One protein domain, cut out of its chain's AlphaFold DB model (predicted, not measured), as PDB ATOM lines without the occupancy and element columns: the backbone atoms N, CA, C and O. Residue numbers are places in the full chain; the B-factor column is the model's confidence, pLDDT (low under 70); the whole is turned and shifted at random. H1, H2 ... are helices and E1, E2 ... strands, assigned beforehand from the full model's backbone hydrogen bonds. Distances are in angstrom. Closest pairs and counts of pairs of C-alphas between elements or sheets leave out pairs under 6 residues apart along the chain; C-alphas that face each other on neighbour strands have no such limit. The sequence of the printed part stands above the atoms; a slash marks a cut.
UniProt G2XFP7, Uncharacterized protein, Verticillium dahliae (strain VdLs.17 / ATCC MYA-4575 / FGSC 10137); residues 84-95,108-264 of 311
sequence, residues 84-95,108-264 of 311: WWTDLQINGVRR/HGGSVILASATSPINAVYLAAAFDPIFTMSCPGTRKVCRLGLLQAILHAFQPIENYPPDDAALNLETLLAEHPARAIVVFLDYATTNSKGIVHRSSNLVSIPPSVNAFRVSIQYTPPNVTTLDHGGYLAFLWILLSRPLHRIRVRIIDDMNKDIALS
ATOM      1  N   TRP A  84     214.622 240.953 159.962       76.12
ATOM      2  CA  TRP A  84     213.805 239.831 159.496       76.12
ATOM      3  C   TRP A  84     213.262 238.977 160.643       76.12
ATOM      4  O   TRP A  84     212.185 238.403 160.535       76.12
ATOM      5  N   TRP A  85     213.994 238.897 161.760       68.06
ATOM      6  CA  TRP A  85     213.642 238.009 162.865       68.06
ATOM      7  C   TRP A  85     213.312 238.787 164.132       68.06
ATOM      8  O   TRP A  85     214.183 239.421 164.740       68.06
ATOM      9  N   THR A  86     212.053 238.699 164.558       72.81
ATOM     10  CA  THR A  86     211.597 239.277 165.820       72.81
ATOM     11  C   THR A  86     211.227 238.177 166.812       72.81
ATOM     12  O   THR A  86     210.511 237.224 166.521       72.81
ATOM     13  N   ASP A  87     211.779 238.286 168.014       77.19
ATOM     14  CA  ASP A  87     211.470 237.425 169.152       77.19
ATOM     15  C   ASP A  87     210.331 238.106 169.919       77.19
ATOM     16  O   ASP A  87     210.573 238.973 170.769       77.19
ATOM     17  N   LEU A  88     209.088 237.788 169.545       77.25
ATOM     18  CA  LEU A  88     207.897 238.301 170.216       77.25
ATOM     19  C   LEU A  88     207.710 237.570 171.553       77.25
ATOM     20  O   LEU A  88     207.457 236.369 171.610       77.25
ATOM     21  N   GLN A  89     207.845 238.313 172.643       76.44
ATOM     22  CA  GLN A  89     207.606 237.868 174.007       76.44
ATOM     23  C   GLN A  89     206.312 238.506 174.511       76.44
ATOM     24  O   GLN A  89     206.233 239.718 174.686       76.44
ATOM     25  N   ILE A  90     205.305 237.684 174.782       75.38
ATOM     26  CA  ILE A  90     204.090 238.114 175.476       75.38
ATOM     27  C   ILE A  90     204.275 237.778 176.956       75.38
ATOM     28  O   ILE A  90     204.644 236.649 177.300       75.38
ATOM     29  N   ASN A  91     204.068 238.753 177.839       64.25
ATOM     30  CA  ASN A  91     204.171 238.523 179.276       64.25
ATOM     31  C   ASN A  91     203.098 237.519 179.735       64.25
ATOM     32  O   ASN A  91     201.923 237.664 179.417       64.25
ATOM     33  N   GLY A  92     203.512 236.493 180.489       57.81
ATOM     34  CA  GLY A  92     202.610 235.469 181.037       57.81
ATOM     35  C   GLY A  92     202.474 234.181 180.213       57.81
ATOM     36  O   GLY A  92     201.615 233.361 180.529       57.81
ATOM     37  N   VAL A  93     203.306 233.967 179.183       52.91
ATOM     38  CA  VAL A  93     203.209 232.781 178.306       52.91
ATOM     39  C   VAL A  93     204.569 232.104 178.135       52.91
ATOM     40  O   VAL A  93     205.576 232.752 177.843       52.91
ATOM     41  N   ARG A  94     204.618 230.775 178.296       45.66
ATOM     42  CA  ARG A  94     205.804 229.977 177.947       45.66
ATOM     43  C   ARG A  94     205.982 229.969 176.423       45.66
ATOM     44  O   ARG A  94     205.026 229.750 175.681       45.66
ATOM     45  N   ARG A  95     207.218 230.198 175.960       48.00
ATOM     46  CA  ARG A  95     207.606 230.121 174.538       48.00
ATOM     47  C   ARG A  95     207.131 228.788 173.947       48.00
ATOM     48  O   ARG A  95     207.551 227.744 174.430       48.00
ATOM     49  N   HIS A 108     194.763 244.841 168.873       81.12
ATOM     50  CA  HIS A 108     193.725 244.728 167.857       81.12
ATOM     51  C   HIS A 108     193.110 246.104 167.558       81.12
ATOM     52  O   HIS A 108     193.428 247.097 168.221       81.12
ATOM     53  N   GLY A 109     192.228 246.178 166.558       83.50
ATOM     54  CA  GLY A 109     191.462 247.397 166.274       83.50
ATOM     55  C   GLY A 109     190.752 247.915 167.529       83.50
ATOM     56  O   GLY A 109     190.220 247.116 168.303       83.50
ATOM     57  N   GLY A 110     190.831 249.225 167.777       83.38
ATOM     58  CA  GLY A 110     190.229 249.861 168.951       83.38
ATOM     59  C   GLY A 110     191.020 249.681 170.251       83.38
ATOM     60  O   GLY A 110     190.529 250.044 171.314       83.38
ATOM     61  N   SER A 111     192.236 249.125 170.191       88.00
ATOM     62  CA  SER A 111     193.152 249.061 171.336       88.00
ATOM     63  C   SER A 111     194.196 250.176 171.314       88.00
ATOM     64  O   SER A 111     194.523 250.744 170.266       88.00
ATOM     65  N   VAL A 112     194.749 250.474 172.489       88.94
ATOM     66  CA  VAL A 112     195.794 251.486 172.666       88.94
ATOM     67  C   VAL A 112     197.121 250.796 172.949       88.94
ATOM     68  O   VAL A 112     197.245 249.999 173.875       88.94
ATOM     69  N   ILE A 113     198.139 251.124 172.162       89.19
ATOM     70  CA  ILE A 113     199.505 250.634 172.303       89.19
ATOM     71  C   ILE A 113     200.351 251.739 172.925       89.19
ATOM     72  O   ILE A 113     200.637 252.753 172.297       89.19
ATOM     73  N   LEU A 114     200.815 251.522 174.146       87.56
ATOM     74  CA  LEU A 114     201.756 252.404 174.820       87.56
ATOM     75  C   LEU A 114     203.182 251.967 174.494       87.56
ATOM     76  O   LEU A 114     203.643 250.932 174.986       87.56
ATOM     77  N   ALA A 115     203.883 252.749 173.678       86.25
ATOM     78  CA  ALA A 115     205.234 252.438 173.223       86.25
ATOM     79  C   ALA A 115     206.262 253.448 173.749       86.25
ATOM     80  O   ALA A 115     205.998 254.642 173.877       86.25
ATOM     81  N   SER A 116     207.475 252.968 174.024       78.81
ATOM     82  CA  SER A 116     208.633 253.828 174.291       78.81
ATOM     83  C   SER A 116     209.338 254.184 172.978       78.81
ATOM     84  O   SER A 116     209.645 253.284 172.185       78.81
ATOM     85  N   ALA A 117     209.655 255.459 172.746       74.06
ATOM     86  CA  ALA A 117     210.381 255.913 171.555       74.06
ATOM     87  C   ALA A 117     211.905 255.724 171.711       74.06
ATOM     88  O   ALA A 117     212.675 256.674 171.752       74.06
ATOM     89  N   THR A 118     212.358 254.472 171.831       74.81
ATOM     90  CA  THR A 118     213.780 254.134 172.043       74.81
ATOM     91  C   THR A 118     214.612 254.091 170.761       74.81
ATOM     92  O   THR A 118     215.831 254.072 170.833       74.81
ATOM     93  N   SER A 119     213.994 254.020 169.583       80.25
ATOM     94  CA  SER A 119     214.699 253.996 168.296       80.25
ATOM     95  C   SER A 119     213.755 254.458 167.183       80.25
ATOM     96  O   SER A 119     212.574 254.098 167.235       80.25
ATOM     97  N   PRO A 120     214.237 255.166 166.142       81.06
ATOM     98  CA  PRO A 120     213.428 255.523 164.965       81.06
ATOM     99  C   PRO A 120     212.812 254.302 164.267       81.06
ATOM    100  O   PRO A 120     211.744 254.379 163.663       81.06
ATOM    101  N   ILE A 121     213.448 253.138 164.407       85.56
ATOM    102  CA  ILE A 121     212.982 251.865 163.849       85.56
ATOM    103  C   ILE A 121     211.689 251.387 164.529       85.56
ATOM    104  O   ILE A 121     210.913 250.659 163.909       85.56
ATOM    105  N   ASN A 122     211.409 251.817 165.767       86.12
ATOM    106  CA  ASN A 122     210.194 251.425 166.487       86.12
ATOM    107  C   ASN A 122     208.938 251.815 165.705       86.12
ATOM    108  O   ASN A 122     208.021 251.006 165.594       86.12
ATOM    109  N   ALA A 123     208.909 253.026 165.141       88.12
ATOM    110  CA  ALA A 123     207.776 253.503 164.357       88.12
ATOM    111  C   ALA A 123     207.568 252.644 163.099       88.12
ATOM    112  O   ALA A 123     206.452 252.213 162.829       88.12
ATOM    113  N   VAL A 124     208.651 252.306 162.389       88.56
ATOM    114  CA  VAL A 124     208.600 251.437 161.199       88.56
ATOM    115  C   VAL A 124     208.103 250.037 161.555       88.56
ATOM    116  O   VAL A 124     207.219 249.512 160.881       88.56
ATOM    117  N   TYR A 125     208.629 249.445 162.630       88.81
ATOM    118  CA  TYR A 125     208.204 248.125 163.092       88.81
ATOM    119  C   TYR A 125     206.720 248.110 163.476       88.81
ATOM    120  O   TYR A 125     205.972 247.244 163.024       88.81
ATOM    121  N   LEU A 126     206.282 249.078 164.287       89.25
ATOM    122  CA  LEU A 126     204.893 249.165 164.738       89.25
ATOM    123  C   LEU A 126     203.939 249.385 163.564       89.25
ATOM    124  O   LEU A 126     202.889 248.749 163.519       89.25
ATOM    125  N   ALA A 127     204.329 250.211 162.591       89.12
ATOM    126  CA  ALA A 127     203.549 250.438 161.383       89.12
ATOM    127  C   ALA A 127     203.420 249.181 160.520       89.12
ATOM    128  O   ALA A 127     202.323 248.854 160.075       89.12
ATOM    129  N   ALA A 128     204.513 248.441 160.329       87.12
ATOM    130  CA  ALA A 128     204.496 247.203 159.554       87.12
ATOM    131  C   ALA A 128     203.673 246.094 160.237       87.12
ATOM    132  O   ALA A 128     202.987 245.325 159.560       87.12
ATOM    133  N   ALA A 129     203.749 246.008 161.569       85.38
ATOM    134  CA  ALA A 129     203.116 244.948 162.348       85.38
ATOM    135  C   ALA A 129     201.617 245.179 162.587       85.38
ATOM    136  O   ALA A 129     200.835 244.241 162.440       85.38
ATOM    137  N   PHE A 130     201.220 246.401 162.956       86.44
ATOM    138  CA  PHE A 130     199.875 246.684 163.478       86.44
ATOM    139  C   PHE A 130     199.077 247.713 162.664       86.44
ATOM    140  O   PHE A 130     197.910 247.919 162.973       86.44
ATOM    141  N   ASP A 131     199.686 248.367 161.665       87.31
ATOM    142  CA  ASP A 131     199.105 249.505 160.928       87.31
ATOM    143  C   ASP A 131     198.377 250.537 161.830       87.31
ATOM    144  O   ASP A 131     197.189 250.842 161.638       87.31
ATOM    145  N   PRO A 132     199.056 251.057 162.872       90.44
ATOM    146  CA  PRO A 132     198.425 251.887 163.865       90.44
ATOM    147  C   PRO A 132     198.384 253.349 163.431       90.44
ATOM    148  O   PRO A 132     199.139 253.812 162.571       90.44
ATOM    149  N   ILE A 133     197.553 254.108 164.131       90.19
ATOM    150  CA  ILE A 133     197.602 255.564 164.090       90.19
ATOM    151  C   ILE A 133     198.641 256.023 165.100       90.19
ATOM    152  O   ILE A 133     198.556 255.694 166.286       90.19
ATOM    153  N   PHE A 134     199.638 256.764 164.627       89.81
ATOM    154  CA  PHE A 134     200.686 257.283 165.489       89.81
ATOM    155  C   PHE A 134     200.218 258.536 166.207       89.81
ATOM    156  O   PHE A 134     199.696 259.478 165.611       89.81
ATOM    157  N   THR A 135     200.440 258.539 167.510       89.25
ATOM    158  CA  THR A 135     200.182 259.665 168.390       89.25
ATOM    159  C   THR A 135     201.298 259.768 169.419       89.25
ATOM    160  O   THR A 135     202.036 258.811 169.680       89.25
ATOM    161  N   MET A 136     201.424 260.937 170.024       83.31
ATOM    162  CA  MET A 136     202.309 261.156 171.164       83.31
ATOM    163  C   MET A 136     201.567 261.829 172.305       83.31
ATOM    164  O   MET A 136     200.572 262.519 172.086       83.31
ATOM    165  N   SER A 137     202.077 261.634 173.518       80.56
ATOM    166  CA  SER A 137     201.593 262.363 174.685       80.56
ATOM    167  C   SER A 137     201.983 263.835 174.583       80.56
ATOM    168  O   SER A 137     203.164 264.167 174.497       80.56
ATOM    169  N   CYS A 138     200.991 264.713 174.641       78.50
ATOM    170  CA  CYS A 138     201.195 266.152 174.699       78.50
ATOM    171  C   CYS A 138     201.700 266.526 176.126       78.50
ATOM    172  O   CYS A 138     201.084 266.107 177.112       78.50
ATOM    173  N   PRO A 139     202.831 267.241 176.303       72.19
ATOM    174  CA  PRO A 139     203.380 267.557 177.620       72.19
ATOM    175  C   PRO A 139     202.450 268.510 178.380       72.19
ATOM    176  O   PRO A 139     201.748 269.325 177.794       72.19
ATOM    177  N   GLY A 140     202.409 268.385 179.709       68.94
ATOM    178  CA  GLY A 140     201.545 269.212 180.564       68.94
ATOM    179  C   GLY A 140     200.034 268.952 180.442       68.94
ATOM    180  O   GLY A 140     199.280 269.430 181.285       68.94
ATOM    181  N   THR A 141     199.581 268.158 179.467       75.12
ATOM    182  CA  THR A 141     198.164 267.827 179.266       75.12
ATOM    183  C   THR A 141     197.939 266.313 179.311       75.12
ATOM    184  O   THR A 141     198.877 265.519 179.325       75.12
ATOM    185  N   ARG A 142     196.673 265.883 179.373       76.88
ATOM    186  CA  ARG A 142     196.283 264.463 179.241       76.88
ATOM    187  C   ARG A 142     195.832 264.110 177.818       76.88
ATOM    188  O   ARG A 142     195.150 263.103 177.628       76.88
ATOM    189  N   LYS A 143     196.169 264.965 176.850       82.69
ATOM    190  CA  LYS A 143     195.769 264.862 175.445       82.69
ATOM    191  C   LYS A 143     196.852 264.181 174.608       82.69
ATOM    192  O   LYS A 143     197.990 264.010 175.050       82.69
ATOM    193  N   VAL A 144     196.473 263.787 173.397       85.94
ATOM    194  CA  VAL A 144     197.356 263.162 172.413       85.94
ATOM    195  C   VAL A 144     197.451 263.996 171.149       85.94
ATOM    196  O   VAL A 144     196.488 264.615 170.713       85.94
ATOM    197  N   CYS A 145     198.631 263.989 170.554       86.19
ATOM    198  CA  CYS A 145     198.952 264.767 169.373       86.19
ATOM    199  C   CYS A 145     199.183 263.784 168.222       86.19
ATOM    200  O   CYS A 145     199.982 262.852 168.361       86.19
ATOM    201  N   ARG A 146     198.451 263.934 167.111       86.00
ATOM    202  CA  ARG A 146     198.553 263.017 165.963       86.00
ATOM    203  C   ARG A 146     199.895 263.201 165.255       86.00
ATOM    204  O   ARG A 146     200.350 264.323 165.055       86.00
ATOM    205  N   LEU A 147     200.505 262.089 164.863       84.75
ATOM    206  CA  LEU A 147     201.779 262.048 164.158       84.75
ATOM    207  C   LEU A 147     201.631 261.281 162.843       84.75
ATOM    208  O   LEU A 147     200.985 260.233 162.779       84.75
ATOM    209  N   GLY A 148     202.281 261.769 161.788       85.62
ATOM    210  CA  GLY A 148     202.549 260.949 160.604       85.62
ATOM    211  C   GLY A 148     203.652 259.920 160.877       85.62
ATOM    212  O   GLY A 148     204.460 260.107 161.782       85.62
ATOM    213  N   LEU A 149     203.760 258.854 160.071       85.31
ATOM    214  CA  LEU A 149     204.850 257.873 160.221       85.31
ATOM    215  C   LEU A 149     206.231 258.527 160.088       85.31
ATOM    216  O   LEU A 149     207.111 258.294 160.909       85.31
ATOM    217  N   LEU A 150     206.418 259.360 159.060       83.19
ATOM    218  CA  LEU A 150     207.685 260.052 158.835       83.19
ATOM    219  C   LEU A 150     207.992 260.995 160.002       83.19
ATOM    220  O   LEU A 150     209.118 261.010 160.484       83.19
ATOM    221  N   GLN A 151     206.981 261.700 160.513       82.56
ATOM    222  CA  GLN A 151     207.116 262.539 161.700       82.56
ATOM    223  C   GLN A 151     207.482 261.709 162.935       82.56
ATOM    224  O   GLN A 151     208.380 262.098 163.664       82.56
ATOM    225  N   ALA A 152     206.872 260.538 163.140       82.88
ATOM    226  CA  ALA A 152     207.209 259.629 164.235       82.88
ATOM    227  C   ALA A 152     208.647 259.085 164.131       82.88
ATOM    228  O   ALA A 152     209.326 258.934 165.145       82.88
ATOM    229  N   ILE A 153     209.133 258.823 162.912       83.69
ATOM    230  CA  ILE A 153     210.525 258.429 162.658       83.69
ATOM    231  C   ILE A 153     211.468 259.600 162.947       83.69
ATOM    232  O   ILE A 153     212.419 259.432 163.706       83.69
ATOM    233  N   LEU A 154     211.204 260.777 162.369       79.94
ATOM    234  CA  LEU A 154     212.014 261.986 162.557       79.94
ATOM    235  C   LEU A 154     212.044 262.437 164.015       79.94
ATOM    236  O   LEU A 154     213.087 262.865 164.495       79.94
ATOM    237  N   HIS A 155     210.942 262.278 164.739       75.25
ATOM    238  CA  HIS A 155     210.855 262.638 166.148       75.25
ATOM    239  C   HIS A 155     211.829 261.824 167.008       75.25
ATOM    240  O   HIS A 155     212.376 262.340 167.974       75.25
ATOM    241  N   ALA A 156     212.123 260.571 166.652       73.56
ATOM    242  CA  ALA A 156     213.142 259.796 167.363       73.56
ATOM    243  C   ALA A 156     214.572 260.342 167.166       73.56
ATOM    244  O   ALA A 156     215.483 259.932 167.880       73.56
ATOM    245  N   PHE A 157     214.778 261.249 166.208       74.06
ATOM    246  CA  PHE A 157     216.035 261.966 165.992       74.06
ATOM    247  C   PHE A 157     216.042 263.367 166.620       74.06
ATOM    248  O   PHE A 157     217.100 263.993 166.675       74.06
ATOM    249  N   GLN A 158     214.893 263.882 167.067       68.62
ATOM    250  CA  GLN A 158     214.773 265.248 167.565       68.62
ATOM    251  C   GLN A 158     214.901 265.320 169.092       68.62
ATOM    252  O   GLN A 158     214.460 264.415 169.802       68.62
ATOM    253  N   PRO A 159     215.496 266.406 169.617       60.03
ATOM    254  CA  PRO A 159     215.407 266.722 171.028       60.03
ATOM    255  C   PRO A 159     213.987 267.161 171.406       60.03
ATOM    256  O   PRO A 159     213.172 267.577 170.587       60.03
ATOM    257  N   ILE A 160     213.764 267.088 172.707       57.62
ATOM    258  CA  ILE A 160     212.510 267.154 173.462       57.62
ATOM    259  C   ILE A 160     211.704 268.446 173.228       57.62
ATOM    260  O   ILE A 160     210.496 268.468 173.438       57.62
ATOM    261  N   GLU A 161     212.361 269.523 172.801       57.00
ATOM    262  CA  GLU A 161     211.795 270.879 172.783       57.00
ATOM    263  C   GLU A 161     210.960 271.215 171.539       57.00
ATOM    264  O   GLU A 161     210.216 272.193 171.555       57.00
ATOM    265  N   ASN A 162     211.018 270.409 170.473       54.25
ATOM    266  CA  ASN A 162     210.296 270.689 169.226       54.25
ATOM    267  C   ASN A 162     208.877 270.108 169.252       54.25
ATOM    268  O   ASN A 162     208.551 269.161 168.533       54.25
ATOM    269  N   TYR A 163     208.034 270.663 170.115       58.25
ATOM    270  CA  TYR A 163     206.646 270.246 170.251       58.25
ATOM    271  C   TYR A 163     205.754 270.946 169.204       58.25
ATOM    272  O   TYR A 163     205.877 272.159 169.016       58.25
ATOM    273  N   PRO A 164     204.864 270.226 168.491       56.16
ATOM    274  CA  PRO A 164     203.879 270.863 167.632       56.16
ATOM    275  C   PRO A 164     202.947 271.739 168.476       56.16
ATOM    276  O   PRO A 164     202.634 271.378 169.605       56.16
ATOM    277  N   PRO A 165     202.492 272.880 167.950       54.53
ATOM    278  CA  PRO A 165     201.672 273.825 168.698       54.53
ATOM    279  C   PRO A 165     200.401 273.177 169.274       54.53
ATOM    280  O   PRO A 165     199.846 272.238 168.701       54.53
ATOM    281  N   ASP A 166     199.944 273.722 170.405       55.88
ATOM    282  CA  ASP A 166     198.843 273.247 171.269       55.88
ATOM    283  C   ASP A 166     197.515 272.955 170.533       55.88
ATOM    284  O   ASP A 166     196.667 272.204 171.016       55.88
ATOM    285  N   ASP A 167     197.360 273.492 169.322       57.28
ATOM    286  CA  ASP A 167     196.202 273.328 168.439       57.28
ATOM    287  C   ASP A 167     196.017 271.884 167.919       57.28
ATOM    288  O   ASP A 167     194.938 271.500 167.473       57.28
ATOM    289  N   ALA A 168     197.052 271.037 168.010       67.75
ATOM    290  CA  ALA A 168     196.999 269.626 167.606       67.75
ATOM    291  C   ALA A 168     196.587 268.657 168.738       67.75
ATOM    292  O   ALA A 168     196.611 267.435 168.546       67.75
ATOM    293  N   ALA A 169     196.244 269.173 169.924       77.44
ATOM    294  CA  ALA A 169     195.938 268.363 171.097       77.44
ATOM    295  C   ALA A 169     194.508 267.789 171.041       77.44
ATOM    296  O   ALA A 169     193.514 268.467 171.321       77.44
ATOM    297  N   LEU A 170     194.413 266.493 170.752       83.94
ATOM    298  CA  LEU A 170     193.175 265.726 170.616       83.94
ATOM    299  C   LEU A 170     192.921 264.857 171.854       83.94
ATOM    300  O   LEU A 170     193.846 264.433 172.552       83.94
ATOM    301  N   ASN A 171     191.653 264.550 172.127       87.12
ATOM    302  CA  ASN A 171     191.317 263.550 173.134       87.12
ATOM    303  C   ASN A 171     191.514 262.144 172.552       87.12
ATOM    304  O   ASN A 171     191.162 261.866 171.406       87.12
ATOM    305  N   LEU A 172     192.059 261.230 173.353       86.06
ATOM    306  CA  LEU A 172     192.257 259.849 172.910       86.06
ATOM    307  C   LEU A 172     190.916 259.159 172.605       86.06
ATOM    308  O   LEU A 172     190.825 258.365 171.675       86.06
ATOM    309  N   GLU A 173     189.865 259.504 173.350       86.19
ATOM    310  CA  GLU A 173     188.521 258.939 173.185       86.19
ATOM    311  C   GLU A 173     187.907 259.294 171.830       86.19
ATOM    312  O   GLU A 173     187.340 258.434 171.162       86.19
ATOM    313  N   THR A 174     188.072 260.546 171.391       88.25
ATOM    314  CA  THR A 174     187.564 260.994 170.089       88.25
ATOM    315  C   THR A 174     188.290 260.282 168.952       88.25
ATOM    316  O   THR A 174     187.660 259.881 167.981       88.25
ATOM    317  N   LEU A 175     189.596 260.040 169.106       86.75
ATOM    318  CA  LEU A 175     190.406 259.345 168.104       86.75
ATOM    319  C   LEU A 175     190.071 257.843 168.025       86.75
ATOM    320  O   LEU A 175     190.058 257.268 166.939       86.75
ATOM    321  N   LEU A 176     189.747 257.216 169.161       89.31
ATOM    322  CA  LEU A 176     189.238 255.839 169.216       89.31
ATOM    323  C   LEU A 176     187.863 255.704 168.553       89.31
ATOM    324  O   LEU A 176     187.626 254.728 167.844       89.31
ATOM    325  N   ALA A 177     186.977 256.679 168.766       88.50
ATOM    326  CA  ALA A 177     185.652 256.699 168.154       88.50
ATOM    327  C   ALA A 177     185.717 256.901 166.630       88.50
ATOM    328  O   ALA A 177     184.946 256.285 165.898       88.50
ATOM    329  N   GLU A 178     186.654 257.722 166.147       89.88
ATOM    330  CA  GLU A 178     186.876 257.959 164.714       89.88
ATOM    331  C   GLU A 178     187.499 256.740 164.007       89.88
ATOM    332  O   GLU A 178     187.228 256.478 162.833       89.88
ATOM    333  N   HIS A 179     188.318 255.960 164.721       88.75
ATOM    334  CA  HIS A 179     189.085 254.854 164.146       88.75
ATOM    335  C   HIS A 179     188.952 253.532 164.927       88.75
ATOM    336  O   HIS A 179     189.960 252.961 165.355       88.75
ATOM    337  N   PRO A 180     187.738 252.957 165.036       87.06
ATOM    338  CA  PRO A 180     187.498 251.755 165.837       87.06
ATOM    339  C   PRO A 180     188.186 250.500 165.276       87.06
ATOM    340  O   PRO A 180     188.456 249.552 166.006       87.06
ATOM    341  N   ALA A 181     188.494 250.477 163.975       86.69
ATOM    342  CA  ALA A 181     189.116 249.329 163.316       86.69
ATOM    343  C   ALA A 181     190.651 249.288 163.443       86.69
ATOM    344  O   ALA A 181     191.257 248.268 163.117       86.69
ATOM    345  N   ARG A 182     191.297 250.367 163.906       87.56
ATOM    346  CA  ARG A 182     192.767 250.485 163.954       87.56
ATOM    347  C   ARG A 182     193.261 250.592 165.390       87.56
ATOM    348  O   ARG A 182     192.555 251.083 166.266       87.56
ATOM    349  N   ALA A 183     194.472 250.107 165.635       90.25
ATOM    350  CA  ALA A 183     195.144 250.337 166.907       90.25
ATOM    351  C   ALA A 183     195.716 251.763 166.943       90.25
ATOM    352  O   ALA A 183     196.120 252.305 165.912       90.25
ATOM    353  N   ILE A 184     195.799 252.362 168.126       91.31
ATOM    354  CA  ILE A 184     196.415 253.682 168.309       91.31
ATOM    355  C   ILE A 184     197.706 253.502 169.086       91.31
ATOM    356  O   ILE A 184     197.691 253.011 170.212       91.31
ATOM    357  N   VAL A 185     198.831 253.909 168.505       91.44
ATOM    358  CA  VAL A 185     200.116 253.937 169.207       91.44
ATOM    359  C   VAL A 185     200.287 255.296 169.857       91.44
ATOM    360  O   VAL A 185     200.256 256.312 169.170       91.44
ATOM    361  N   VAL A 186     200.532 255.301 171.161       88.94
ATOM    362  CA  VAL A 186     200.911 256.477 171.942       88.94
ATOM    363  C   VAL A 186     202.369 256.321 172.357       88.94
ATOM    364  O   VAL A 186     202.718 255.413 173.121       88.94
ATOM    365  N   PHE A 187     203.227 257.213 171.872       85.69
ATOM    366  CA  PHE A 187     204.595 257.319 172.371       85.69
ATOM    367  C   PHE A 187     204.607 258.065 173.712       85.69
ATOM    368  O   PHE A 187     204.177 259.217 173.794       85.69
ATOM    369  N   LEU A 188     205.059 257.374 174.765       76.06
ATOM    370  CA  LEU A 188     205.067 257.881 176.148       76.06
ATOM    371  C   LEU A 188     206.311 258.707 176.494       76.06
ATOM    372  O   LEU A 188     206.234 259.633 177.300       76.06
ATOM    373  N   ASP A 189     207.447 258.338 175.907       66.56
ATOM    374  CA  ASP A 189     208.741 258.961 176.160       66.56
ATOM    375  C   ASP A 189     209.150 259.772 174.931       66.56
ATOM    376  O   ASP A 189     209.098 259.274 173.805       66.56
ATOM    377  N   TYR A 190     209.545 261.020 175.167       54.22
ATOM    378  CA  TYR A 190     209.819 262.033 174.144       54.22
ATOM    379  C   TYR A 190     211.309 262.136 173.761       54.22
ATOM    380  O   TYR A 190     211.695 263.019 173.004       54.22
ATOM    381  N   ALA A 191     212.154 261.233 174.259       50.56
ATOM    382  CA  ALA A 191     213.561 261.129 173.882       50.56
ATOM    383  C   ALA A 191     213.981 259.663 173.789       50.56
ATOM    384  O   ALA A 191     213.513 258.833 174.574       50.56
ATOM    385  N   THR A 192     214.921 259.354 172.887       50.81
ATOM    386  CA  THR A 192     215.632 258.068 172.864       50.81
ATOM    387  C   THR A 192     216.546 257.980 174.082       50.81
ATOM    388  O   THR A 192     217.764 258.120 174.008       50.81
ATOM    389  N   THR A 193     215.961 257.810 175.255       47.16
ATOM    390  CA  THR A 193     216.722 257.587 176.470       47.16
ATOM    391  C   THR A 193     217.289 256.182 176.403       47.16
ATOM    392  O   THR A 193     216.561 255.233 176.096       47.16
ATOM    393  N   ASN A 194     218.581 256.063 176.704       50.88
ATOM    394  CA  ASN A 194     219.274 254.802 176.918       50.88
ATOM    395  C   ASN A 194     218.319 253.741 177.473       50.88
ATOM    396  O   ASN A 194     217.745 253.936 178.541       50.88
ATOM    397  N   SER A 195     218.221 252.579 176.825       46.28
ATOM    398  CA  SER A 195     217.481 251.405 177.332       46.28
ATOM    399  C   SER A 195     217.948 250.909 178.722       46.28
ATOM    400  O   SER A 195     217.444 249.910 179.233       46.28
ATOM    401  N   LYS A 196     218.914 251.607 179.336       44.91
ATOM    402  CA  LYS A 196     219.487 251.406 180.670       44.91
ATOM    403  C   LYS A 196     219.099 252.487 181.692       44.91
ATOM    404  O   LYS A 196     219.353 252.294 182.876       44.91
ATOM    405  N   GLY A 197     218.531 253.613 181.265       41.50
ATOM    406  CA  GLY A 197     218.119 254.701 182.147       41.50
ATOM    407  C   GLY A 197     216.670 254.517 182.577       41.50
ATOM    408  O   GLY A 197     215.782 254.396 181.738       41.50
ATOM    409  N   ILE A 198     216.420 254.496 183.883       41.50
ATOM    410  CA  ILE A 198     215.070 254.629 184.434       41.50
ATOM    411  C   ILE A 198     214.612 256.049 184.095       41.50
ATOM    412  O   ILE A 198     214.942 257.003 184.798       41.50
ATOM    413  N   VAL A 199     213.911 256.203 182.975       45.69
ATOM    414  CA  VAL A 199     213.277 257.472 182.614       45.69
ATOM    415  C   VAL A 199     212.269 257.796 183.700       45.69
ATOM    416  O   VAL A 199     211.497 256.927 184.122       45.69
ATOM    417  N   HIS A 200     212.302 259.038 184.180       41.28
ATOM    418  CA  HIS A 200     211.240 259.577 185.012       41.28
ATOM    419  C   HIS A 200     209.935 259.400 184.250       41.28
ATOM    420  O   HIS A 200     209.693 260.092 183.268       41.28
ATOM    421  N   ARG A 201     209.142 258.416 184.684       46.84
ATOM    422  CA  ARG A 201     207.799 258.133 184.189       46.84
ATOM    423  C   ARG A 201     207.082 259.477 184.127       46.84
ATOM    424  O   ARG A 201     206.819 260.045 185.187       46.84
ATOM    425  N   SER A 202     206.874 260.012 182.924       45.78
ATOM    426  CA  SER A 202     206.194 261.290 182.755       45.78
ATOM    427  C   SER A 202     204.874 261.174 183.519       45.78
ATOM    428  O   SER A 202     204.075 260.260 183.311       45.78
ATOM    429  N   SER A 203     204.709 262.016 184.538       47.75
ATOM    430  CA  SER A 203     203.606 261.947 185.506       47.75
ATOM    431  C   SER A 203     202.244 262.246 184.872       47.75
ATOM    432  O   SER A 203     201.212 262.078 185.520       47.75
ATOM    433  N   ASN A 204     202.243 262.617 183.594       50.44
ATOM    434  CA  ASN A 204     201.073 262.848 182.773       50.44
ATOM    435  C   ASN A 204     200.857 261.628 181.875       50.44
ATOM    436  O   ASN A 204     201.098 261.672 180.672       50.44
ATOM    437  N   LEU A 205     200.437 260.509 182.475       61.62
ATOM    438  CA  LEU A 205     199.898 259.405 181.685       61.62
ATOM    439  C   LEU A 205     198.676 259.929 180.919       61.62
ATOM    440  O   LEU A 205     197.763 260.500 181.525       61.62
ATOM    441  N   VAL A 206     198.666 259.721 179.602       69.88
ATOM    442  CA  VAL A 206     197.489 259.937 178.754       69.88
ATOM    443  C   VAL A 206     196.283 259.243 179.386       69.88
ATOM    444  O   VAL A 206     196.390 258.109 179.859       69.88
ATOM    445  N   SER A 207     195.144 259.937 179.426       74.06
ATOM    446  CA  SER A 207     193.910 259.380 179.982       74.06
ATOM    447  C   SER A 207     193.377 258.310 179.034       74.06
ATOM    448  O   SER A 207     192.929 258.627 177.934       74.06
ATOM    449  N   ILE A 208     193.461 257.044 179.440       78.75
ATOM    450  CA  ILE A 208     192.912 255.917 178.683       78.75
ATOM    451  C   ILE A 208     191.524 255.604 179.249       78.75
ATOM    452  O   ILE A 208     191.408 255.440 180.467       78.75
ATOM    453  N   PRO A 209     190.480 255.507 178.409       79.81
ATOM    454  CA  PRO A 209     189.156 255.106 178.864       79.81
ATOM    455  C   PRO A 209     189.184 253.720 179.513       79.81
ATOM    456  O   PRO A 209     189.817 252.809 178.977       79.81
ATOM    457  N   PRO A 210     188.452 253.504 180.618       74.06
ATOM    458  CA  PRO A 210     188.465 252.227 181.325       74.06
ATOM    459  C   PRO A 210     187.859 251.068 180.511       74.06
ATOM    460  O   PRO A 210     188.059 249.910 180.862       74.06
ATOM    461  N   SER A 211     187.129 251.363 179.435       77.81
ATOM    462  CA  SER A 211     186.542 250.383 178.516       77.81
ATOM    463  C   SER A 211     187.510 249.876 177.438       77.81
ATOM    464  O   SER A 211     187.145 248.982 176.676       77.81
ATOM    465  N   VAL A 212     188.721 250.439 177.342       82.50
ATOM    466  CA  VAL A 212     189.650 250.203 176.229       82.50
ATOM    467  C   VAL A 212     190.847 249.374 176.684       82.50
ATOM    468  O   VAL A 212     191.503 249.684 177.678       82.50
ATOM    469  N   ASN A 213     191.177 248.338 175.911       84.75
ATOM    470  CA  ASN A 213     192.352 247.511 176.167       84.75
ATOM    471  C   ASN A 213     193.636 248.299 175.871       84.75
ATOM    472  O   ASN A 213     193.845 248.777 174.751       84.75
ATOM    473  N   ALA A 214     194.506 248.409 176.876       84.94
ATOM    474  CA  ALA A 214     195.787 249.098 176.775       84.94
ATOM    475  C   ALA A 214     196.956 248.113 176.876       84.94
ATOM    476  O   ALA A 214     197.167 247.485 177.916       84.94
ATOM    477  N   PHE A 215     197.755 248.043 175.815       86.50
ATOM    478  CA  PHE A 215     198.927 247.181 175.704       86.50
ATOM    479  C   PHE A 215     200.199 248.003 175.842       86.50
ATOM    480  O   PHE A 215     200.421 248.946 175.083       86.50
ATOM    481  N   ARG A 216     201.092 247.630 176.758       85.31
ATOM    482  CA  ARG A 216     202.413 248.264 176.836       85.31
ATOM    483  C   ARG A 216     203.421 247.474 176.018       85.31
ATOM    484  O   ARG A 216     203.672 246.304 176.301       85.31
ATOM    485  N   VAL A 217     204.039 248.128 175.040       85.12
ATOM    486  CA  VAL A 217     205.019 247.519 174.139       85.12
ATOM    487  C   VAL A 217     206.402 248.100 174.403       85.12
ATOM    488  O   VAL A 217     206.634 249.303 174.295       85.12
ATOM    489  N   SER A 218     207.346 247.223 174.737       83.12
ATOM    490  CA  SER A 218     208.759 247.557 174.900       83.12
ATOM    491  C   SER A 218     209.581 246.815 173.853       83.12
ATOM    492  O   SER A 218     209.576 245.585 173.799       83.12
ATOM    493  N   ILE A 219     210.289 247.568 173.016       82.88
ATOM    494  CA  ILE A 219     211.126 247.028 171.943       82.88
ATOM    495  C   ILE A 219     212.588 247.100 172.389       82.88
ATOM    496  O   ILE A 219     213.105 248.172 172.704       82.88
ATOM    497  N   GLN A 220     213.249 245.943 172.433       81.62
ATOM    498  CA  GLN A 220     214.652 245.798 172.813       81.62
ATOM    499  C   GLN A 220     215.470 245.309 171.620       81.62
ATOM    500  O   GLN A 220     215.125 244.314 170.982       81.62
ATOM    501  N   TYR A 221     216.591 245.972 171.353       77.12
ATOM    502  CA  TYR A 221     217.471 245.642 170.237       77.12
ATOM    503  C   TYR A 221     218.725 244.937 170.737       77.12
ATOM    504  O   TYR A 221     219.305 245.315 171.757       77.12
ATOM    505  N   THR A 222     219.151 243.903 170.014       72.31
ATOM    506  CA  THR A 222     220.442 243.251 170.239       72.31
ATOM    507  C   THR A 222     221.320 243.415 169.000       72.31
ATOM    508  O   THR A 222     220.955 242.901 167.940       72.31
ATOM    509  N   PRO A 223     222.490 244.066 169.123       68.31
ATOM    510  CA  PRO A 223     223.024 244.749 170.310       68.31
ATOM    511  C   PRO A 223     222.360 246.125 170.549       68.31
ATOM    512  O   PRO A 223     221.793 246.703 169.622       68.31
ATOM    513  N   PRO A 224     222.457 246.683 171.771       65.56
ATOM    514  CA  PRO A 224     221.753 247.910 172.163       65.56
ATOM    515  C   PRO A 224     222.220 249.171 171.421       65.56
ATOM    516  O   PRO A 224     221.552 250.190 171.472       65.56
ATOM    517  N   ASN A 225     223.317 249.121 170.665       60.34
ATOM    518  CA  ASN A 225     223.865 250.283 169.948       60.34
ATOM    519  C   ASN A 225     222.993 250.756 168.762       60.34
ATOM    520  O   ASN A 225     223.397 251.636 168.015       60.34
ATOM    521  N   VAL A 226     221.827 250.140 168.553       62.28
ATOM    522  CA  VAL A 226     220.786 250.567 167.598       62.28
ATOM    523  C   VAL A 226     219.716 251.439 168.300       62.28
ATOM    524  O   VAL A 226     218.811 251.967 167.657       62.28
ATOM    525  N   THR A 227     219.802 251.599 169.629       57.09
ATOM    526  CA  THR A 227     218.790 252.285 170.461       57.09
ATOM    527  C   THR A 227     219.165 253.689 170.901       57.09
ATOM    528  O   THR A 227     218.477 254.253 171.742       57.09
ATOM    529  N   THR A 228     220.264 254.251 170.412       57.53
ATOM    530  CA  THR A 228     220.699 255.563 170.888       57.53
ATOM    531  C   THR A 228     221.369 256.355 169.792       57.53
ATOM    532  O   THR A 228     222.413 255.976 169.265       57.53
ATOM    533  N   LEU A 229     220.742 257.479 169.471       58.66
ATOM    534  CA  LEU A 229     221.413 258.596 168.845       58.66
ATOM    535  C   LEU A 229     221.851 259.508 169.981       58.66
ATOM    536  O   LEU A 229     221.045 260.260 170.520       58.66
ATOM    537  N   ASP A 230     223.123 259.425 170.358       57.28
ATOM    538  CA  ASP A 230     223.741 260.574 171.008       57.28
ATOM    539  C   ASP A 230     223.682 261.729 169.995       57.28
ATOM    540  O   ASP A 230     223.863 261.508 168.790       57.28
ATOM    541  N   HIS A 231     223.350 262.938 170.453       58.72
ATOM    542  CA  HIS A 231     223.192 264.112 169.593       58.72
ATOM    543  C   HIS A 231     224.372 264.223 168.601       58.72
ATOM    544  O   HIS A 231     225.519 264.371 169.013       58.72
ATOM    545  N   GLY A 232     224.099 264.100 167.293       59.56
ATOM    546  CA  GLY A 232     225.118 264.150 166.228       59.56
ATOM    547  C   GLY A 232     225.580 262.796 165.661       59.56
ATOM    548  O   GLY A 232     226.296 262.765 164.663       59.56
ATOM    549  N   GLY A 233     225.127 261.667 166.210       72.31
ATOM    550  CA  GLY A 233     225.506 260.315 165.778       72.31
ATOM    551  C   GLY A 233     224.752 259.745 164.566       72.31
ATOM    552  O   GLY A 233     224.783 258.534 164.369       72.31
ATOM    553  N   TYR A 234     224.063 260.553 163.753       78.75
ATOM    554  CA  TYR A 234     223.156 260.068 162.692       78.75
ATOM    555  C   TYR A 234     223.832 259.141 161.677       78.75
ATOM    556  O   TYR A 234     223.303 258.078 161.348       78.75
ATOM    557  N   LEU A 235     225.025 259.519 161.214       81.94
ATOM    558  CA  LEU A 235     225.801 258.712 160.272       81.94
ATOM    559  C   LEU A 235     226.304 257.422 160.922       81.94
ATOM    560  O   LEU A 235     226.272 256.368 160.293       81.94
ATOM    561  N   ALA A 236     226.710 257.483 162.193       81.38
ATOM    562  CA  ALA A 236     227.121 256.303 162.946       81.38
ATOM    563  C   ALA A 236     225.942 255.343 163.159       81.38
ATOM    564  O   ALA A 236     226.088 254.138 162.965       81.38
ATOM    565  N   PHE A 237     224.758 255.868 163.480       82.19
ATOM    566  CA  PHE A 237     223.522 255.098 163.573       82.19
ATOM    567  C   PHE A 237     223.181 254.433 162.238       82.19
ATOM    568  O   PHE A 237     222.980 253.219 162.200       82.19
ATOM    569  N   LEU A 238     223.175 255.192 161.138       85.44
ATOM    570  CA  LEU A 238     222.861 254.666 159.809       85.44
ATOM    571  C   LEU A 238     223.879 253.605 159.373       85.44
ATOM    572  O   LEU A 238     223.498 252.552 158.863       85.44
ATOM    573  N   TRP A 239     225.163 253.835 159.646       86.31
ATOM    574  CA  TRP A 239     226.219 252.854 159.420       86.31
ATOM    575  C   TRP A 239     225.980 251.578 160.227       86.31
ATOM    576  O   TRP A 239     225.989 250.485 159.665       86.31
ATOM    577  N   ILE A 240     225.720 251.673 161.534       84.19
ATOM    578  CA  ILE A 240     225.445 250.511 162.397       84.19
ATOM    579  C   ILE A 240     224.186 249.766 161.932       84.19
ATOM    580  O   ILE A 240     224.153 248.534 161.971       84.19
ATOM    581  N   LEU A 241     223.167 250.501 161.487       84.81
ATOM    582  CA  LEU A 241     221.909 249.952 161.002       84.81
ATOM    583  C   LEU A 241     222.097 249.183 159.689       84.81
ATOM    584  O   LEU A 241     221.646 248.047 159.587       84.81
ATOM    585  N   LEU A 242     222.802 249.752 158.711       86.06
ATOM    586  CA  LEU A 242     222.952 249.149 157.381       86.06
ATOM    587  C   LEU A 242     224.088 248.119 157.298       86.06
ATOM    588  O   LEU A 242     223.984 247.161 156.534       86.06
ATOM    589  N   SER A 243     225.147 248.278 158.098       85.50
ATOM    590  CA  SER A 243     226.328 247.396 158.073       85.50
ATOM    591  C   SER A 243     226.080 246.012 158.659       85.50
ATOM    592  O   SER A 243     226.867 245.093 158.424       85.50
ATOM    593  N   ARG A 244     225.006 245.827 159.435       82.81
ATOM    594  CA  ARG A 244     224.675 244.516 159.992       82.81
ATOM    595  C   ARG A 244     223.757 243.739 159.062       82.81
ATOM    596  O   ARG A 244     222.721 244.262 158.662       82.81
ATOM    597  N   PRO A 245     224.064 242.462 158.783       78.88
ATOM    598  CA  PRO A 245     223.218 241.648 157.923       78.88
ATOM    599  C   PRO A 245     221.832 241.444 158.539       78.88
ATOM    600  O   PRO A 245     220.840 241.587 157.826       78.88
ATOM    601  N   LEU A 246     221.775 241.177 159.853       80.38
ATOM    602  CA  LEU A 246     220.542 240.956 160.604       80.38
ATOM    603  C   LEU A 246     220.571 241.671 161.962       80.38
ATOM    604  O   LEU A 246     221.542 241.534 162.711       80.38
ATOM    605  N   HIS A 247     219.488 242.372 162.309       81.88
ATOM    606  CA  HIS A 247     219.241 242.837 163.678       81.88
ATOM    607  C   HIS A 247     218.215 241.948 164.354       81.88
ATOM    608  O   HIS A 247     217.154 241.658 163.799       81.88
ATOM    609  N   ARG A 248     218.514 241.549 165.590       80.94
ATOM    610  CA  ARG A 248     217.565 240.805 166.410       80.94
ATOM    611  C   ARG A 248     216.782 241.779 167.274       80.94
ATOM    612  O   ARG A 248     217.350 242.432 168.154       80.94
ATOM    613  N   ILE A 249     215.476 241.824 167.045       82.94
ATOM    614  CA  ILE A 249     214.550 242.601 167.864       82.94
ATOM    615  C   ILE A 249     213.826 241.655 168.810       82.94
ATOM    616  O   ILE A 249     213.326 240.609 168.402       82.94
ATOM    617  N   ARG A 250     213.770 242.017 170.087       83.00
ATOM    618  CA  ARG A 250     212.934 241.362 171.087       83.00
ATOM    619  C   ARG A 250     211.825 242.321 171.477       83.00
ATOM    620  O   ARG A 250     212.093 243.379 172.042       83.00
ATOM    621  N   VAL A 251     210.592 241.939 171.187       82.81
ATOM    622  CA  VAL A 251     209.416 242.763 171.472       82.81
ATOM    623  C   VAL A 251     208.720 242.174 172.677       82.81
ATOM    624  O   VAL A 251     208.371 241.001 172.663       82.81
ATOM    625  N   ARG A 252     208.552 242.966 173.728       82.19
ATOM    626  CA  ARG A 252     207.809 242.583 174.925       82.19
ATOM    627  C   ARG A 252     206.471 243.288 174.930       82.19
ATOM    628  O   ARG A 252     206.444 244.517 174.940       82.19
ATOM    629  N   ILE A 253     205.397 242.512 174.938       83.19
ATOM    630  CA  ILE A 253     204.031 243.017 175.071       83.19
ATOM    631  C   ILE A 253     203.525 242.648 176.461       83.19
ATOM    632  O   ILE A 253     203.540 241.477 176.851       83.19
ATOM    633  N   ILE A 254     203.124 243.665 177.215       78.94
ATOM    634  CA  ILE A 254     202.454 243.530 178.508       78.94
ATOM    635  C   ILE A 254     200.975 243.811 178.271       78.94
ATOM    636  O   ILE A 254     200.631 244.896 177.798       78.94
ATOM    637  N   ASP A 255     200.142 242.815 178.559       70.12
ATOM    638  CA  ASP A 255     198.689 242.907 178.447       70.12
ATOM    639  C   ASP A 255     198.097 243.604 179.685       70.12
ATOM    640  O   ASP A 255     198.516 243.331 180.810       70.12
ATOM    641  N   ASP A 256     197.142 244.496 179.429       61.31
ATOM    642  CA  ASP A 256     196.260 245.191 180.372       61.31
ATOM    643  C   ASP A 256     196.924 246.085 181.446       61.31
ATOM    644  O   ASP A 256     197.011 245.757 182.633       61.31
ATOM    645  N   MET A 257     197.307 247.307 181.047       58.44
ATOM    646  CA  MET A 257     197.692 248.364 182.002       58.44
ATOM    647  C   MET A 257     196.522 248.858 182.869       58.44
ATOM    648  O   MET A 257     196.765 249.519 183.879       58.44
ATOM    649  N   ASN A 258     195.271 248.577 182.502       54.19
ATOM    650  CA  ASN A 258     194.105 249.073 183.224       54.19
ATOM    651  C   ASN A 258     193.978 248.371 184.586       54.19
ATOM    652  O   ASN A 258     193.739 249.016 185.610       54.19
ATOM    653  N   LYS A 259     194.292 247.069 184.626       49.59
ATOM    654  CA  LYS A 259     194.487 246.322 185.879       49.59
ATOM    655  C   LYS A 259     195.680 246.837 186.680       49.59
ATOM    656  O   LYS A 259     195.547 247.041 187.880       49.59
ATOM    657  N   ASP A 260     196.818 247.118 186.051       48.25
ATOM    658  CA  ASP A 260     198.022 247.584 186.760       48.25
ATOM    659  C   ASP A 260     197.888 249.005 187.340       48.25
ATOM    660  O   ASP A 260     198.436 249.283 188.411       48.25
ATOM    661  N   ILE A 261     197.168 249.916 186.672       49.97
ATOM    662  CA  ILE A 261     196.862 251.262 187.190       49.97
ATOM    663  C   ILE A 261     195.874 251.157 188.357       49.97
ATOM    664  O   ILE A 261     196.118 251.779 189.393       49.97
ATOM    665  N   ALA A 262     194.832 250.326 188.242       40.41
ATOM    666  CA  ALA A 262     193.904 250.048 189.342       40.41
ATOM    667  C   ALA A 262     194.617 249.408 190.553       40.41
ATOM    668  O   ALA A 262     194.411 249.829 191.693       40.41
ATOM    669  N   LEU A 263     195.533 248.463 190.318       41.28
ATOM    670  CA  LEU A 263     196.344 247.819 191.358       41.28
ATOM    671  C   LEU A 263     197.349 248.795 191.994       41.28
ATOM    672  O   LEU A 263     197.497 248.825 193.215       41.28
ATOM    673  N   SER A 264     197.985 249.660 191.198       42.56
ATOM    674  CA  SER A 264     198.933 250.672 191.694       42.56
ATOM    675  C   SER A 264     198.252 251.815 192.456       42.56
ATOM    676  O   SER A 264     198.875 252.428 193.326       42.56
TER     677      SER A 264
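What this domain is: This is residues 84 to 95 and 108 to 264 of the 311 residues of an uncharacterized protein of Verticillium dahliae (strain VdLs.17 / ATCC MYA-4575 / FGSC 10137) (UniProt G2XFP7). A strongly twisted sheet of seven strands curls round helix H1, with H2 packed beside H1. H3 is also on the sheet, H4 lies off it and away from the other helices, and H5 only grazes it. The printed part has 169 residues, in the order E1 E2 H1 E3 E4 H2 H3 E5 E6 H4 E7 H5; under half are in named elements, and the class is mixed, helices and strands. The sheet is mixed, in the order E1 E7 E6 E2 E5 E3 E4. The whole is compact, with a radius of gyration of the C-alphas of 15.8 A and spans of 44 by 44 by 30 A.

How they stand to each other: Begin at edge strand E1, residues 85 to 90, parallel to E7, residues 248 to 254, with N 87 and O 249 within hydrogen-bond range at 2.8 A. E7 is antiparallel to E6, residues 214 to 222: look at N 220 and O 250, 2.8 A. E6 is parallel to E2, residues 112 to 116 (N 114 and O 215, 2.8 A). E2 is parallel to E5, residues 184 to 189 (N 113 and O 184, 2.8 A), and E5 to E3, residues 133 to 137 (N 135 and O 185, 2.8 A). E3 and edge strand E4, residues 144 to 147, form an antiparallel hairpin (N 136 and O 145, 2.9 A). H1, residues 121 to 130, is on the sheet; its Asn 122 and Ile 219 of E6 are the closest C-alphas, 7.1 A. E2, H1 and E3 make a split strand-helix-strand unit, two parallel strands joined through a helix with E5 between them, its crossover right-handed. H2, residues 149 to 155, touches H1 at a shallow tilt of 26 degrees, opposite ways, closest at the C-alphas of Ala 123 and Ile 153, 5.9 A; these helices on one face of the sheet make two layers. H3, residues 172 to 178, has a height over the sheet of 9.4 A. H4, residues 234 to 243, is not on the sheet; H5, residues 257 to 264, only grazes it with residues 257 to 259. In all five helices every O i to N i+4 pair is within hydrogen-bond range.

Where its parts are: Find C-alpha 85 at (213.642, 238.009, 162.865), where E1 begins. H1 starts at (212.982, 251.865, 163.849) and runs 14.1 A; E6 runs 26.2 A, H4 13.9 A and E7 19.5 A. H5 ends at C-alpha 264, (198.933, 250.672, 191.694).

The domain as a whole: The C-alphas farthest apart are those of Arg 94 and Asp 167, 45.4 A. Residues 96 to 107 are not printed; C-alphas 95 and 108 are 21.2 A apart across this cut. The links H2 to H3, E5 to E6 and E6 to H4 are long. Mean pLDDT of the printed part is 73.8, with 55 residues under 70, among them 189 to 206 and 256 to 264.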